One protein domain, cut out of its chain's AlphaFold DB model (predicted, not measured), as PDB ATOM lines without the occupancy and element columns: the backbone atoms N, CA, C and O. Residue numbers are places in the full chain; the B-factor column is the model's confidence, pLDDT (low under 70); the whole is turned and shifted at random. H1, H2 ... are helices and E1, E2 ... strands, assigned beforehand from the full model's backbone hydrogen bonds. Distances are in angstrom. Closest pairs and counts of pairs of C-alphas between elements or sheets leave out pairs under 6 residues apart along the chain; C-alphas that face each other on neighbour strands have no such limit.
ATOM      1  N   ILE A   2     272.618 247.527 176.644       88.88
ATOM      2  CA  ILE A   2     271.287 246.943 176.883       88.88
ATOM      3  C   ILE A   2     270.265 247.255 175.776       88.88
ATOM      4  O   ILE A   2     269.531 246.355 175.385       88.88
ATOM      5  N   CYS A   3     270.279 248.468 175.207       89.94
ATOM      6  CA  CYS A   3     269.367 248.867 174.129       89.94
ATOM      7  C   CYS A   3     269.464 247.932 172.914       89.94
ATOM      8  O   CYS A   3     268.450 247.459 172.414       89.94
ATOM      9  N   ASN A   4     270.687 247.583 172.493       90.06
ATOM     10  CA  ASN A   4     270.915 246.670 171.368       90.06
ATOM     11  C   ASN A   4     270.364 245.269 171.656       90.06
ATOM     12  O   ASN A   4     269.701 244.675 170.803       90.06
ATOM     13  N   THR A   5     270.604 244.753 172.866       93.38
ATOM     14  CA  THR A   5     270.056 243.465 173.302       93.38
ATOM     15  C   THR A   5     268.528 243.506 173.319       93.38
ATOM     16  O   THR A   5     267.897 242.653 172.697       93.38
ATOM     17  N   LEU A   6     267.917 244.526 173.929       94.00
ATOM     18  CA  LEU A   6     266.462 244.654 174.020       94.00
ATOM     19  C   LEU A   6     265.805 244.798 172.639       94.00
ATOM     20  O   LEU A   6     264.860 244.070 172.340       94.00
ATOM     21  N   ALA A   7     266.364 245.629 171.753       92.75
ATOM     22  CA  ALA A   7     265.907 245.752 170.368       92.75
ATOM     23  C   ALA A   7     265.974 244.419 169.613       92.75
ATOM     24  O   ALA A   7     265.063 244.061 168.867       92.75
ATOM     25  N   SER A   8     267.056 243.660 169.791       94.25
ATOM     26  CA  SER A   8     267.209 242.365 169.127       94.25
ATOM     27  C   SER A   8     266.234 241.305 169.651       94.25
ATOM     28  O   SER A   8     265.699 240.530 168.854       94.25
ATOM     29  N   LEU A   9     265.927 241.307 170.952       95.25
ATOM     30  CA  LEU A   9     264.898 240.446 171.543       95.25
ATOM     31  C   LEU A   9     263.500 240.833 171.053       95.25
ATOM     32  O   LEU A   9     262.749 239.957 170.628       95.25
ATOM     33  N   ALA A  10     263.192 242.131 171.002       93.88
ATOM     34  CA  ALA A  10     261.953 242.646 170.426       93.88
ATOM     35  C   ALA A  10     261.761 242.174 168.975       93.88
ATOM     36  O   ALA A  10     260.719 241.616 168.634       93.88
ATOM     37  N   ARG A  11     262.801 242.285 168.134       93.06
ATOM     38  CA  ARG A  11     262.780 241.769 166.752       93.06
ATOM     39  C   ARG A  11     262.555 240.256 166.684       93.06
ATOM     40  O   ARG A  11     261.867 239.801 165.777       93.06
ATOM     41  N   ASN A  12     263.106 239.477 167.619       94.38
ATOM     42  CA  ASN A  12     262.855 238.033 167.687       94.38
ATOM     43  C   ASN A  12     261.390 237.722 168.037       94.38
ATOM     44  O   ASN A  12     260.805 236.840 167.413       94.38
ATOM     45  N   ILE A  13     260.791 238.447 168.988       93.62
ATOM     46  CA  ILE A  13     259.378 238.275 169.374       93.62
ATOM     47  C   ILE A  13     258.453 238.601 168.195       93.62
ATOM     48  O   ILE A  13     257.587 237.795 167.859       93.62
ATOM     49  N   ILE A  14     258.682 239.733 167.521       91.31
ATOM     50  CA  ILE A  14     257.945 240.120 166.305       91.31
ATOM     51  C   ILE A  14     258.064 239.019 165.247       91.31
ATOM     52  O   ILE A  14     257.062 238.532 164.734       91.31
ATOM     53  N   TYR A  15     259.287 238.559 164.976       91.06
ATOM     54  CA  TYR A  15     259.535 237.532 163.969       91.06
ATOM     55  C   TYR A  15     258.825 236.206 164.270       91.06
ATOM     56  O   TYR A  15     258.326 235.567 163.348       91.06
ATOM     57  N   ILE A  16     258.761 235.788 165.538       91.38
ATOM     58  CA  ILE A  16     258.004 234.597 165.949       91.38
ATOM     59  C   ILE A  16     256.515 234.799 165.665       91.38
ATOM     60  O   ILE A  16     255.912 233.945 165.021       91.38
ATOM     61  N   ASN A  17     255.948 235.936 166.075       89.19
ATOM     62  CA  ASN A  17     254.530 236.238 165.874       89.19
ATOM     63  C   ASN A  17     254.138 236.343 164.391       89.19
ATOM     64  O   ASN A  17     253.012 236.002 164.035       89.19
ATOM     65  N   GLU A  18     255.049 236.793 163.527       87.44
ATOM     66  CA  GLU A  18     254.812 236.911 162.083       87.44
ATOM     67  C   GLU A  18     255.044 235.609 161.303       87.44
ATOM     68  O   GLU A  18     254.436 235.404 160.250       87.44
ATOM     69  N   LYS A  19     255.991 234.764 161.736       85.62
ATOM     70  CA  LYS A  19     256.483 233.620 160.941       85.62
ATOM     71  C   LYS A  19     256.132 232.251 161.500       85.62
ATOM     72  O   LYS A  19     256.395 231.270 160.808       85.62
ATOM     73  N   HIS A  20     255.602 232.160 162.714       84.81
ATOM     74  CA  HIS A  20     255.313 230.887 163.362       84.81
ATOM     75  C   HIS A  20     253.838 230.780 163.750       84.81
ATOM     76  O   HIS A  20     253.234 231.737 164.226       84.81
ATOM     77  N   HIS A  21     253.257 229.594 163.562       81.06
ATOM     78  CA  HIS A  21     251.839 229.356 163.840       81.06
ATOM     79  C   HIS A  21     251.537 229.255 165.339       81.06
ATOM     80  O   HIS A  21     250.489 229.711 165.795       81.06
ATOM     81  N   VAL A  22     252.461 228.681 166.117       83.75
ATOM     82  CA  VAL A  22     252.333 228.616 167.579       83.75
ATOM     83  C   VAL A  22     252.680 229.976 168.163       83.75
ATOM     84  O   VAL A  22     253.801 230.460 167.978       83.75
ATOM     85  N   LYS A  23     251.726 230.558 168.889       85.25
ATOM     86  CA  LYS A  23     251.917 231.793 169.647       85.25
ATOM     87  C   LYS A  23     252.525 231.471 171.006       85.25
ATOM     88  O   LYS A  23     252.017 230.615 171.726       85.25
ATOM     89  N   TYR A  24     253.590 232.182 171.348       90.31
ATOM     90  CA  TYR A  24     254.255 232.074 172.639       90.31
ATOM     91  C   TYR A  24     253.965 233.319 173.467       90.31
ATOM     92  O   TYR A  24     254.097 234.436 172.971       90.31
ATOM     93  N   GLU A  25     253.632 233.131 174.741       93.56
ATOM     94  CA  GLU A  25     253.694 234.221 175.709       93.56
ATOM     95  C   GLU A  25     255.158 234.404 176.129       93.56
ATOM     96  O   GLU A  25     255.748 233.534 176.772       93.56
ATOM     97  N   ILE A  26     255.771 235.511 175.707       95.56
ATOM     98  CA  ILE A  26     257.183 235.801 175.965       95.56
ATOM     99  C   ILE A  26     257.275 237.036 176.855       95.56
ATOM    100  O   ILE A  26     256.827 238.118 176.474       95.56
ATOM    101  N   LYS A  27     257.908 236.877 178.020       96.62
ATOM    102  CA  LYS A  27     258.264 237.977 178.921       96.62
ATOM    103  C   LYS A  27     259.778 238.171 178.933       96.62
ATOM    104  O   LYS A  27     260.530 237.205 179.062       96.62
ATOM    105  N   ILE A  28     260.228 239.415 178.813       96.94
ATOM    106  CA  ILE A  28     261.641 239.785 178.933       96.94
ATOM    107  C   ILE A  28     261.890 240.224 180.374       96.94
ATOM    108  O   ILE A  28     261.383 241.255 180.796       96.94
ATOM    109  N   CYS A  29     262.683 239.471 181.135       96.88
ATOM    110  CA  CYS A  29     263.112 239.902 182.464       96.88
ATOM    111  C   CYS A  29     264.505 240.538 182.394       96.88
ATOM    112  O   CYS A  29     265.467 239.905 181.958       96.88
ATOM    113  N   ILE A  30     264.611 241.795 182.821       95.62
ATOM    114  CA  ILE A  30     265.851 242.563 182.878       95.62
ATOM    115  C   ILE A  30     266.262 242.674 184.341       95.62
ATOM    116  O   ILE A  30     265.603 243.366 185.111       95.62
ATOM    117  N   ILE A  31     267.361 242.025 184.725       94.25
ATOM    118  CA  ILE A  31     267.840 242.029 186.112       94.25
ATOM    119  C   ILE A  31     269.083 242.910 186.245       94.25
ATOM    120  O   ILE A  31     270.108 242.641 185.616       94.25
ATOM    121  N   PHE A  32     269.014 243.921 187.113       92.44
ATOM    122  CA  PHE A  32     270.162 244.740 187.503       92.44
ATOM    123  C   PHE A  32     270.695 244.331 188.875       92.44
ATOM    124  O   PHE A  32     269.961 244.250 189.858       92.44
ATOM    125  N   ASP A  33     272.003 244.088 188.932       90.12
ATOM    126  CA  ASP A  33     272.727 243.638 190.121       90.12
ATOM    127  C   ASP A  33     273.252 244.826 190.940       90.12
ATOM    128  O   ASP A  33     274.416 245.224 190.838       90.12
ATOM    129  N   GLY A  34     272.353 245.412 191.727       88.19
ATOM    130  CA  GLY A  34     272.607 246.584 192.555       88.19
ATOM    131  C   GLY A  34     272.314 247.878 191.807       88.19
ATOM    132  O   GLY A  34     273.013 248.223 190.851       88.19
ATOM    133  N   ILE A  35     271.318 248.625 192.280       85.38
ATOM    134  CA  ILE A  35     270.869 249.861 191.631       85.38
ATOM    135  C   ILE A  35     271.976 250.922 191.539       85.38
ATOM    136  O   ILE A  35     272.108 251.597 190.522       85.38
ATOM    137  N   ALA A  36     272.856 250.986 192.541       84.44
ATOM    138  CA  ALA A  36     273.985 251.917 192.567       84.44
ATOM    139  C   ALA A  36     275.020 251.684 191.442       84.44
ATOM    140  O   ALA A  36     275.848 252.552 191.189       84.44
ATOM    141  N   ASN A  37     274.996 250.523 190.771       83.94
ATOM    142  CA  ASN A  37     275.922 250.198 189.677       83.94
ATOM    143  C   ASN A  37     275.332 250.428 188.279       83.94
ATOM    144  O   ASN A  37     275.991 250.112 187.282       83.94
ATOM    145  N   ILE A  38     274.104 250.938 188.177       87.12
ATOM    146  CA  ILE A  38     273.503 251.291 186.890       87.12
ATOM    147  C   ILE A  38     274.233 252.521 186.336       87.12
ATOM    148  O   ILE A  38     274.422 253.513 187.034       87.12
ATOM    149  N   SER A  39     274.681 252.459 185.078       89.19
ATOM    150  CA  SER A  39     275.343 253.606 184.442       89.19
ATOM    151  C   SER A  39     274.341 254.727 184.162       89.19
ATOM    152  O   SER A  39     273.189 254.437 183.849       89.19
ATOM    153  N   GLY A  40     274.792 255.988 184.176       88.69
ATOM    154  CA  GLY A  40     273.932 257.148 183.886       88.69
ATOM    155  C   GLY A  40     273.148 256.998 182.577       88.69
ATOM    156  O   GLY A  40     271.928 257.103 182.581       88.69
ATOM    157  N   ASP A  41     273.820 256.605 181.490       88.69
ATOM    158  CA  ASP A  41     273.161 256.365 180.195       88.69
ATOM    159  C   ASP A  41     272.092 255.260 180.255       88.69
ATOM    160  O   ASP A  41     271.072 255.333 179.577       88.69
ATOM    161  N   THR A  42     272.317 254.222 181.070       90.69
ATOM    162  CA  THR A  42     271.343 253.135 181.234       90.69
ATOM    163  C   THR A  42     270.162 253.591 182.082       90.69
ATOM    164  O   THR A  42     269.034 253.222 181.776       90.69
ATOM    165  N   ALA A  43     270.401 254.400 183.116       90.12
ATOM    166  CA  ALA A  43     269.344 254.972 183.942       90.12
ATOM    167  C   ALA A  43     268.422 255.874 183.106       90.12
ATOM    168  O   ALA A  43     267.220 255.630 183.072       90.12
ATOM    169  N   ILE A  44     268.998 256.802 182.331       90.31
ATOM    170  CA  ILE A  44     268.260 257.684 181.408       90.31
ATOM    171  C   ILE A  44     267.429 256.866 180.412       90.31
ATOM    172  O   ILE A  44     266.276 257.189 180.134       90.31
ATOM    173  N   PHE A  45     267.999 255.782 179.879       90.25
ATOM    174  CA  PHE A  45     267.273 254.885 178.985       90.25
ATOM    175  C   PHE A  45     266.099 254.180 179.682       90.25
ATOM    176  O   PHE A  45     265.014 254.110 179.121       90.25
ATOM    177  N   LEU A  46     266.266 253.666 180.901       91.38
ATOM    178  CA  LEU A  46     265.165 253.020 181.627       91.38
ATOM    179  C   LEU A  46     264.059 254.016 182.001       91.38
ATOM    180  O   LEU A  46     262.877 253.684 181.892       91.38
ATOM    181  N   GLU A  47     264.428 255.235 182.389       91.19
ATOM    182  CA  GLU A  47     263.484 256.324 182.655       91.19
ATOM    183  C   GLU A  47     262.725 256.741 181.392       91.19
ATOM    184  O   GLU A  47     261.534 257.033 181.471       91.19
ATOM    185  N   SER A  48     263.353 256.693 180.209       89.88
ATOM    186  CA  SER A  48     262.660 256.960 178.940       89.88
ATOM    187  C   SER A  48     261.685 255.847 178.532       89.88
ATOM    188  O   SER A  48     260.692 256.131 177.866       89.88
ATOM    189  N   LEU A  49     261.886 254.611 179.014       90.38
ATOM    190  CA  LEU A  49     260.877 253.533 178.998       90.38
ATOM    191  C   LEU A  49     259.805 253.712 180.108       90.38
ATOM    192  O   LEU A  49     258.896 252.891 180.294       90.38
ATOM    193  N   GLY A  50     259.919 254.781 180.897       90.44
ATOM    194  CA  GLY A  50     259.047 255.157 182.004       90.44
ATOM    195  C   GLY A  50     259.255 254.350 183.288       90.44
ATOM    196  O   GLY A  50     258.350 254.339 184.123       90.44
ATOM    197  N   TYR A  51     260.342 253.592 183.433       91.12
ATOM    198  CA  TYR A  51     260.625 252.921 184.702       91.12
ATOM    199  C   TYR A  51     261.042 253.948 185.756       91.12
ATOM    200  O   TYR A  51     261.908 254.784 185.515       91.12
ATOM    201  N   GLU A  52     260.443 253.865 186.940       84.56
ATOM    202  CA  GLU A  52     260.788 254.742 188.054       84.56
ATOM    203  C   GLU A  52     262.013 254.195 188.792       84.56
ATOM    204  O   GLU A  52     261.949 253.157 189.452       84.56
ATOM    205  N   LEU A  53     263.140 254.903 188.682       80.69
ATOM    206  CA  LEU A  53     264.372 254.581 189.411       80.69
ATOM    207  C   LEU A  53     264.501 255.368 190.730       80.69
ATOM    208  O   LEU A  53     265.293 254.996 191.592       80.69
ATOM    209  N   ASN A  54     263.701 256.427 190.912       60.47
ATOM    210  CA  ASN A  54     263.897 257.499 191.903       60.47
ATOM    211  C   ASN A  54     263.503 257.198 193.365       60.47
ATOM    212  O   ASN A  54     263.480 258.112 194.184       60.47
ATOM    213  N   ASN A  55     263.270 255.943 193.751       53.50
ATOM    214  CA  ASN A  55     262.956 255.591 195.146       53.50
ATOM    215  C   ASN A  55     264.178 255.135 195.969       53.50
ATOM    216  O   ASN A  55     264.031 254.385 196.923       53.50
ATOM    217  N   THR A  56     265.405 255.547 195.627       51.03
ATOM    218  CA  THR A  56     266.626 254.907 196.160       51.03
ATOM    219  C   THR A  56     267.593 255.844 196.874       51.03
ATOM    220  O   THR A  56     268.790 255.869 196.588       51.03
ATOM    221  N   GLY A  57     267.087 256.586 197.859       46.72
ATOM    222  CA  GLY A  57     267.921 256.995 198.991       46.72
ATOM    223  C   GLY A  57     268.188 255.778 199.880       46.72
ATOM    224  O   GLY A  57     267.285 254.982 200.095       46.72
ATOM    225  N   HIS A  58     269.410 255.597 200.376       46.06
ATOM    226  CA  HIS A  58     269.771 254.520 201.303       46.06
ATOM    227  C   HIS A  58     268.889 254.536 202.574       46.06
ATOM    228  O   HIS A  58     269.223 255.226 203.529       46.06
ATOM    229  N   ASN A  59     267.791 253.774 202.611       47.66
ATOM    230  CA  ASN A  59     267.119 253.388 203.859       47.66
ATOM    231  C   ASN A  59     267.179 251.866 204.022       47.66
ATOM    232  O   ASN A  59     266.990 251.114 203.071       47.66
ATOM    233  N   GLU A  60     267.373 251.406 205.254       49.78
ATOM    234  CA  GLU A  60     267.432 249.985 205.642       49.78
ATOM    235  C   GLU A  60     266.094 249.226 205.457       49.78
ATOM    236  O   GLU A  60     266.013 248.031 205.722       49.78
ATOM    237  N   LEU A  61     265.045 249.904 204.976       51.47
ATOM    238  CA  LEU A  61     263.673 249.402 204.822       51.47
ATOM    239  C   LEU A  61     263.292 248.985 203.385       51.47
ATOM    240  O   LEU A  61     262.146 248.597 203.159       51.47
ATOM    241  N   TYR A  62     264.202 249.061 202.406       55.38
ATOM    242  CA  TYR A  62     263.873 248.723 201.012       55.38
ATOM    243  C   TYR A  62     263.882 247.209 200.732       55.38
ATOM    244  O   TYR A  62     264.712 246.480 201.284       55.38
ATOM    245  N   PRO A  63     262.996 246.716 199.840       60.09
ATOM    246  CA  PRO A  63     263.004 245.316 199.433       60.09
ATOM    247  C   PRO A  63     264.340 244.962 198.766       60.09
ATOM    248  O   PRO A  63     264.913 245.759 198.023       60.09
ATOM    249  N   MET A  64     264.836 243.740 198.997       82.75
ATOM    250  CA  MET A  64     266.081 243.268 198.366       82.75
ATOM    251  C   MET A  64     265.986 243.216 196.828       82.75
ATOM    252  O   MET A  64     267.010 243.280 196.145       82.75
ATOM    253  N   LEU A  65     264.763 243.116 196.294       87.56
ATOM    254  CA  LEU A  65     264.444 243.114 194.871       87.56
ATOM    255  C   LEU A  65     263.146 243.896 194.621       87.56
ATOM    256  O   LEU A  65     262.110 243.566 195.195       87.56
ATOM    257  N   THR A  66     263.188 244.880 193.726       89.69
ATOM    258  CA  THR A  66     262.005 245.601 193.230       89.69
ATOM    259  C   THR A  66     261.654 245.102 191.834       89.69
ATOM    260  O   THR A  66     262.535 245.021 190.979       89.69
ATOM    261  N   LEU A  67     260.378 244.793 191.588       92.38
ATOM    262  CA  LEU A  67     259.873 244.360 190.283       92.38
ATOM    263  C   LEU A  67     258.931 245.416 189.697       92.38
ATOM    264  O   LEU A  67     258.036 245.899 190.384       92.38
ATOM    265  N   SER A  68     259.110 245.744 188.420       93.25
ATOM    266  CA  SER A  68     258.210 246.611 187.656       93.25
ATOM    267  C   SER A  68     257.930 245.975 186.297       93.25
ATOM    268  O   SER A  68     258.841 245.793 185.493       93.25
ATOM    269  N   GLU A  69     256.678 245.598 186.046       95.06
ATOM    270  CA  GLU A  69     256.240 245.015 184.774       95.06
ATOM    271  C   GLU A  69     255.605 246.098 183.899       95.06
ATOM    272  O   GLU A  69     254.777 246.885 184.360       95.06
ATOM    273  N   LYS A  70     256.002 246.142 182.627       95.12
ATOM    274  CA  LYS A  70     255.469 247.070 181.632       95.12
ATOM    275  C   LYS A  70     255.271 246.383 180.296       95.12
ATOM    276  O   LYS A  70     256.044 245.513 179.902       95.12
ATOM    277  N   LYS A  71     254.248 246.834 179.580       94.94
ATOM    278  CA  LYS A  71     253.923 246.400 178.226       94.94
ATOM    279  C   LYS A  71     254.205 247.542 177.265       94.94
ATOM    280  O   LYS A  71     253.803 248.673 177.524       94.94
ATOM    281  N   PHE A  72     254.888 247.233 176.175       92.50
ATOM    282  CA  PHE A  72     255.280 248.195 175.156       92.50
ATOM    283  C   PHE A  72     254.730 247.769 173.800       92.50
ATOM    284  O   PHE A  72     254.762 246.583 173.464       92.50
ATOM    285  N   ALA A  73     254.288 248.732 172.992       90.31
ATOM    286  CA  ALA A  73     254.084 248.481 171.573       90.31
ATOM    287  C   ALA A  73     255.451 248.264 170.904       90.31
ATOM    288  O   ALA A  73     256.401 249.021 171.129       90.31
ATOM    289  N   SER A  74     255.570 247.229 170.072       86.94
ATOM    290  CA  SER A  74     256.837 246.878 169.429       86.94
ATOM    291  C   SER A  74     257.501 248.025 168.647       86.94
ATOM    292  O   SER A  74     258.725 248.159 168.772       86.94
ATOM    293  N   PRO A  75     256.784 248.899 167.903       84.06
ATOM    294  CA  PRO A  75     257.424 250.003 167.190       84.06
ATOM    295  C   PRO A  75     257.965 251.074 168.139       84.06
ATOM    296  O   PRO A  75     259.008 251.666 167.865       84.06
ATOM    297  N   GLU A  76     257.279 251.315 169.257       85.94
ATOM    298  CA  GLU A  76     257.683 252.286 170.275       85.94
ATOM    299  C   GLU A  76     258.978 251.848 170.962       85.94
ATOM    300  O   GLU A  76     259.957 252.598 170.965       85.94
ATOM    301  N   LEU A  77     259.026 250.595 171.432       87.56
ATOM    302  CA  LEU A  77     260.217 250.045 172.077       87.56
ATOM    303  C   LEU A  77     261.425 250.057 171.131       87.56
ATOM    304  O   LEU A  77     262.534 250.418 171.527       87.56
ATOM    305  N   LEU A  78     261.221 249.687 169.862       88.00
ATOM    306  CA  LEU A  78     262.291 249.697 168.865       88.00
ATOM    307  C   LEU A  78     262.792 251.110 168.561       88.00
ATOM    308  O   LEU A  78     264.002 251.284 168.438       88.00
ATOM    309  N   ARG A  79     261.907 252.111 168.477       84.44
ATOM    310  CA  ARG A  79     262.300 253.519 168.288       84.44
ATOM    311  C   ARG A  79     263.121 254.044 169.462       84.44
ATOM    312  O   ARG A  79     264.086 254.761 169.235       84.44
ATOM    313  N   GLN A  80     262.770 253.665 170.689       83.88
ATOM    314  CA  GLN A  80     263.509 254.055 171.895       83.88
ATOM    315  C   GLN A  80     264.862 253.335 172.015       83.88
ATOM    316  O   GLN A  80     265.803 253.882 172.589       83.88
ATOM    317  N   CYS A  81     264.985 252.118 171.474       82.56
ATOM    318  CA  CYS A  81     266.233 251.352 171.511       82.56
ATOM    319  C   CYS A  81     267.184 251.622 170.330       82.56
ATOM    320  O   CYS A  81     268.360 251.270 170.427       82.56
ATOM    321  N   ALA A  82     266.689 252.135 169.201       64.31
ATOM    322  CA  ALA A  82     267.476 252.297 167.984       64.31
ATOM    323  C   ALA A  82     268.367 253.548 168.034       64.31
ATOM    324  O   ALA A  82     267.888 254.656 168.265       64.31
ATOM    325  N   ASP A  83     269.650 253.384 167.698       54.91
ATOM    326  CA  ASP A  83     270.441 254.492 167.162       54.91
ATOM    327  C   ASP A  83     269.774 254.977 165.861       54.91
ATOM    328  O   ASP A  83     269.306 254.170 165.053       54.91
ATOM    329  N   TYR A  84     269.749 256.294 165.646       40.12
ATOM    330  CA  TYR A  84     269.048 257.032 164.572       40.12
ATOM    331  C   TYR A  84     269.285 256.527 163.121       40.12
ATOM    332  O   TYR A  84     268.679 257.027 162.174       40.12
ATOM    333  N   THR A  85     270.179 255.558 162.917       41.31
ATOM    334  CA  THR A  85     270.713 255.108 161.626       41.31
ATOM    335  C   THR A  85     270.042 253.864 161.029       41.31
ATOM    336  O   THR A  85     270.279 253.592 159.854       41.31
ATOM    337  N   ASP A  86     269.162 253.153 161.751       45.59
ATOM    338  CA  ASP A  86     268.525 251.906 161.264       45.59
ATOM    339  C   ASP A  86     266.985 251.991 161.150       45.59
ATOM    340  O   ASP A  86     266.250 251.012 161.290       45.59
ATOM    341  N   ASN A  87     266.470 253.191 160.853       43.91
ATOM    342  CA  ASN A  87     265.036 253.492 160.704       43.91
ATOM    343  C   ASN A  87     264.357 252.861 159.467       43.91
ATOM    344  O   ASN A  87     263.200 253.165 159.178       43.91
ATOM    345  N   LYS A  88     265.029 251.983 158.712       44.50
ATOM    346  CA  LYS A  88     264.495 251.464 157.438       44.50
ATOM    347  C   LYS A  88     263.546 250.265 157.561       44.50
ATOM    348  O   LYS A  88     262.987 249.859 156.549       44.50
ATOM    349  N   HIS A  89     263.307 249.732 158.764       44.72
ATOM    350  CA  HIS A  89     262.460 248.541 158.938       44.72
ATOM    351  C   HIS A  89     261.419 248.603 160.067       44.72
ATOM    352  O   HIS A  89     260.836 247.574 160.398       44.72
ATOM    353  N   VAL A  90     261.109 249.776 160.631       51.12
ATOM    354  CA  VAL A  90     259.998 249.896 161.601       51.12
ATOM    355  C   VAL A  90     258.667 250.085 160.859       51.12
ATOM    356  O   VAL A  90     257.989 251.097 160.998       51.12
ATOM    357  N   VAL A  91     258.324 249.114 160.015       46.31
ATOM    358  CA  VAL A  91     256.968 248.936 159.484       46.31
ATOM    359  C   VAL A  91     256.603 247.491 159.785       46.31
ATOM    360  O   VAL A  91     257.026 246.577 159.085       46.31
ATOM    361  N   GLY A  92     255.899 247.288 160.892       54.69
ATOM    362  CA  GLY A  92     255.472 245.981 161.372       54.69
ATOM    363  C   GLY A  92     254.284 246.146 162.308       54.69
ATOM    364  O   GLY A  92     254.109 247.210 162.900       54.69
ATOM    365  N   SER A  93     253.455 245.111 162.384       58.88
ATOM    366  CA  SER A  93     252.267 245.031 163.234       58.88
ATOM    367  C   SER A  93     252.570 245.365 164.698       58.88
ATOM    368  O   SER A  93     253.616 244.973 165.224       58.88
ATOM    369  N   ASP A  94     251.631 246.052 165.358       75.00
ATOM    370  CA  ASP A  94     251.687 246.347 166.794       75.00
ATOM    371  C   ASP A  94     251.633 245.041 167.595       75.00
ATOM    372  O   ASP A  94     250.571 244.471 167.852       75.00
ATOM    373  N   HIS A  95     252.808 244.538 167.966       85.81
ATOM    374  CA  HIS A  95     252.945 243.412 168.878       85.81
ATOM    375  C   HIS A  95     253.253 243.940 170.272       85.81
ATOM    376  O   HIS A  95     254.163 244.748 170.449       85.81
ATOM    377  N   GLU A  96     252.515 243.456 171.265       91.19
ATOM    378  CA  GLU A  96     252.786 243.768 172.663       91.19
ATOM    379  C   GLU A  96     254.051 243.032 173.127       91.19
ATOM    380  O   GLU A  96     254.176 241.816 172.966       91.19
ATOM    381  N   ILE A  97     254.996 243.773 173.703       93.19
ATOM    382  CA  ILE A  97     256.217 243.239 174.307       93.19
ATOM    383  C   ILE A  97     256.147 243.488 175.806       93.19
ATOM    384  O   ILE A  97     256.081 244.632 176.253       93.19
ATOM    385  N   ASN A  98     256.181 242.408 176.579       95.62
ATOM    386  CA  ASN A  98     256.129 242.466 178.029       95.62
ATOM    387  C   ASN A  98     257.541 242.407 178.628       95.62
ATOM    388  O   ASN A  98     258.278 241.441 178.402       95.62
ATOM    389  N   CYS A  99     257.901 243.426 179.404       96.31
ATOM    390  CA  CYS A  99     259.190 243.554 180.063       96.31
ATOM    391  C   CYS A  99     259.020 243.710 181.580       96.31
ATOM    392  O   CYS A  99     258.376 244.644 182.059       96.31
ATOM    393  N   ILE A 100     259.690 242.844 182.339       96.00
ATOM    394  CA  ILE A 100     259.822 242.922 183.794       96.00
ATOM    395  C   ILE A 100     261.208 243.479 184.110       96.00
ATOM    396  O   ILE A 100     262.216 242.830 183.830       96.00
ATOM    397  N   LEU A 101     261.269 244.654 184.721       95.38
ATOM    398  CA  LEU A 101     262.489 245.198 185.299       95.38
ATOM    399  C   LEU A 101     262.618 244.711 186.745       95.38
ATOM    400  O   LEU A 101     261.731 244.953 187.559       95.38
ATOM    401  N   ALA A 102     263.726 244.046 187.057       94.38
ATOM    402  CA  ALA A 102     264.059 243.559 188.385       94.38
ATOM    403  C   ALA A 102     265.319 244.273 188.899       94.38
ATOM    404  O   ALA A 102     266.427 244.065 188.394       94.38
ATOM    405  N   LEU A 103     265.153 245.140 189.894       92.19
ATOM    406  CA  LEU A 103     266.224 245.957 190.462       92.19
ATOM    407  C   LEU A 103     266.622 245.413 191.827       92.19
ATOM    408  O   LEU A 103     265.835 245.464 192.771       92.19
ATOM    409  N   LYS A 104     267.849 244.904 191.944       91.12
ATOM    410  CA  LYS A 104     268.405 244.515 193.242       91.12
ATOM    411  C   LYS A 104     268.903 245.748 193.987       91.12
ATOM    412  O   LYS A 104     269.520 246.628 193.380       91.12
ATOM    413  N   SER A 105     268.693 245.784 195.299       86.75
ATOM    414  CA  SER A 105     269.200 246.869 196.150       86.75
ATOM    415  C   SER A 105     270.732 246.887 196.187       86.75
ATOM    416  O   SER A 105     271.359 247.932 196.020       86.75
ATOM    417  N   GLU A 106     271.341 245.708 196.309       85.94
ATOM    418  CA  GLU A 106     272.783 245.516 196.421       85.94
ATOM    419  C   GLU A 106     273.349 244.681 195.271       85.94
ATOM    420  O   GLU A 106     272.686 243.805 194.711       85.94
ATOM    421  N   ASN A 107     274.622 244.921 194.960       87.69
ATOM    422  CA  ASN A 107     275.382 244.060 194.065       87.69
ATOM    423  C   ASN A 107     275.918 242.861 194.839       87.69
ATOM    424  O   ASN A 107     276.738 243.015 195.745       87.69
ATOM    425  N   ARG A 108     275.448 241.675 194.461       87.38
ATOM    426  CA  ARG A 108     275.840 240.388 195.058       87.38
ATOM    427  C   ARG A 108     276.343 239.385 194.022       87.38
ATOM    428  O   ARG A 108     276.637 238.236 194.348       87.38
ATOM    429  N   GLY A 109     276.507 239.823 192.780       86.62
ATOM    430  CA  GLY A 109     277.080 239.042 191.700       86.62
ATOM    431  C   GLY A 109     276.048 238.317 190.850       86.62
ATOM    432  O   GLY A 109     274.889 238.108 191.214       86.62
TER     433      GLY A 109
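AT A GLANCE: This is residues 2 to 109 of the 562 residues of an uncharacterized protein of Kosakonia sp. MUSA4 (UniProt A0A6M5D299). A narrow, twisted sheet of three strands, the shorter E1 and the longer E3 and E2, has two helices, H1 and H3, side by side over part of one face, and a short third helix, H2, sits off the sheet close to both helices. The long link between H2 and E2, residues 49 to 64, reaches out to one end of the longest axis, while the loop after H1 makes the other end. The printed part has 108 residues, with three named helices and three named strands in the order H1 E1 H2 E2 H3 E3. The sheet runs E1, E3, E2 and is mixed, and the class is mixed, helices and strands. The whole is only just compact, close to loose, with a radius of gyration of the C-alphas of 15.5 A, and only just elongated, with spans of 48 by 32 by 22 A.

HOW THE PARTS SIT: The printed part begins with H1, residues 2 to 19, which is on the sheet of E1, residues 27 to 32, E3, residues 96 to 104, and E2, residues 65 to 73. H1 has a height over the sheet of 9.8 A and lies over E3, where the closest C-alphas of the two, those of Ala 10 and Ile 97, are 7.0 A apart. On the local plane its line and that of E3 stand at 30.0 degrees, only just slantwise to the strands. H1 and E1 are near each other, with 7 pairs of C-alphas within 10 A. E1, an edge strand, is parallel to the inner strand E3, with 24 degrees between their directions; N 28 and O 98, at 2.8 A, and N 102 and O 30, at 2.8 A, are within hydrogen-bond range. H2, residues 40 to 48, is not on the sheet and is apart from E3. It is close to H1 but not clearly touching it, with the closest C-alphas, those of Ile 2 and Thr 42, 7.6 A apart. E2, the other edge strand, is antiparallel to E3, with 161 degrees between their directions; N 66 and O 103, at 2.9 A, and N 99 and O 70, at 2.8 A, are within hydrogen-bond range. A tight link with 0 residues joins E2 to H3, residues 74 to 81. H3 is also on the sheet, and with H1 it makes two layers, helices on one face of a sheet. H3 touches H1, with the closest C-alphas, those of Cys 3 and Cys 81, 4.8 A apart, at a shallow tilt of 19 degrees, opposite ways. H2 and H3 are close but not clearly touching, with the closest C-alphas, those of Ser 48 and Gln 80, 7.7 A apart. In H1, H2 and H3 every O i to N i+4 pair is within hydrogen-bond range.

IN THESE COORDINATES: H1, residues 2 to 19, begins at C-alpha 2 (271.287, 246.943, 176.883) and is 25.5 A long from first to last C-alpha. E1, residues 27 to 32, is 16.2 A long, and H2, residues 40 to 48, is 12.3 A long. E2, residues 65 to 73, is 26.1 A long and begins at C-alpha 65 (264.444, 243.114, 194.871). H3, residues 74 to 81, is 10.6 A long. E3, residues 96 to 104, is 25.8 A long and ends at C-alpha 104 (268.405, 244.515, 193.242).

THE WHOLE: The two C-alphas farthest apart are those of His 21 and Glu 60, at 49.2 A, and the C-alphas of Ile 2 and Gly 109, the first and last printed, are 17.8 A apart. The printed part has no cut. The links from H2 to E2, 16 residues, and from H3 to E3, 14 residues, are long. The mean pLDDT of the printed part is 81.9, and it is under 70 in residues 54 to 63 and 82 to 93 of this predicted model.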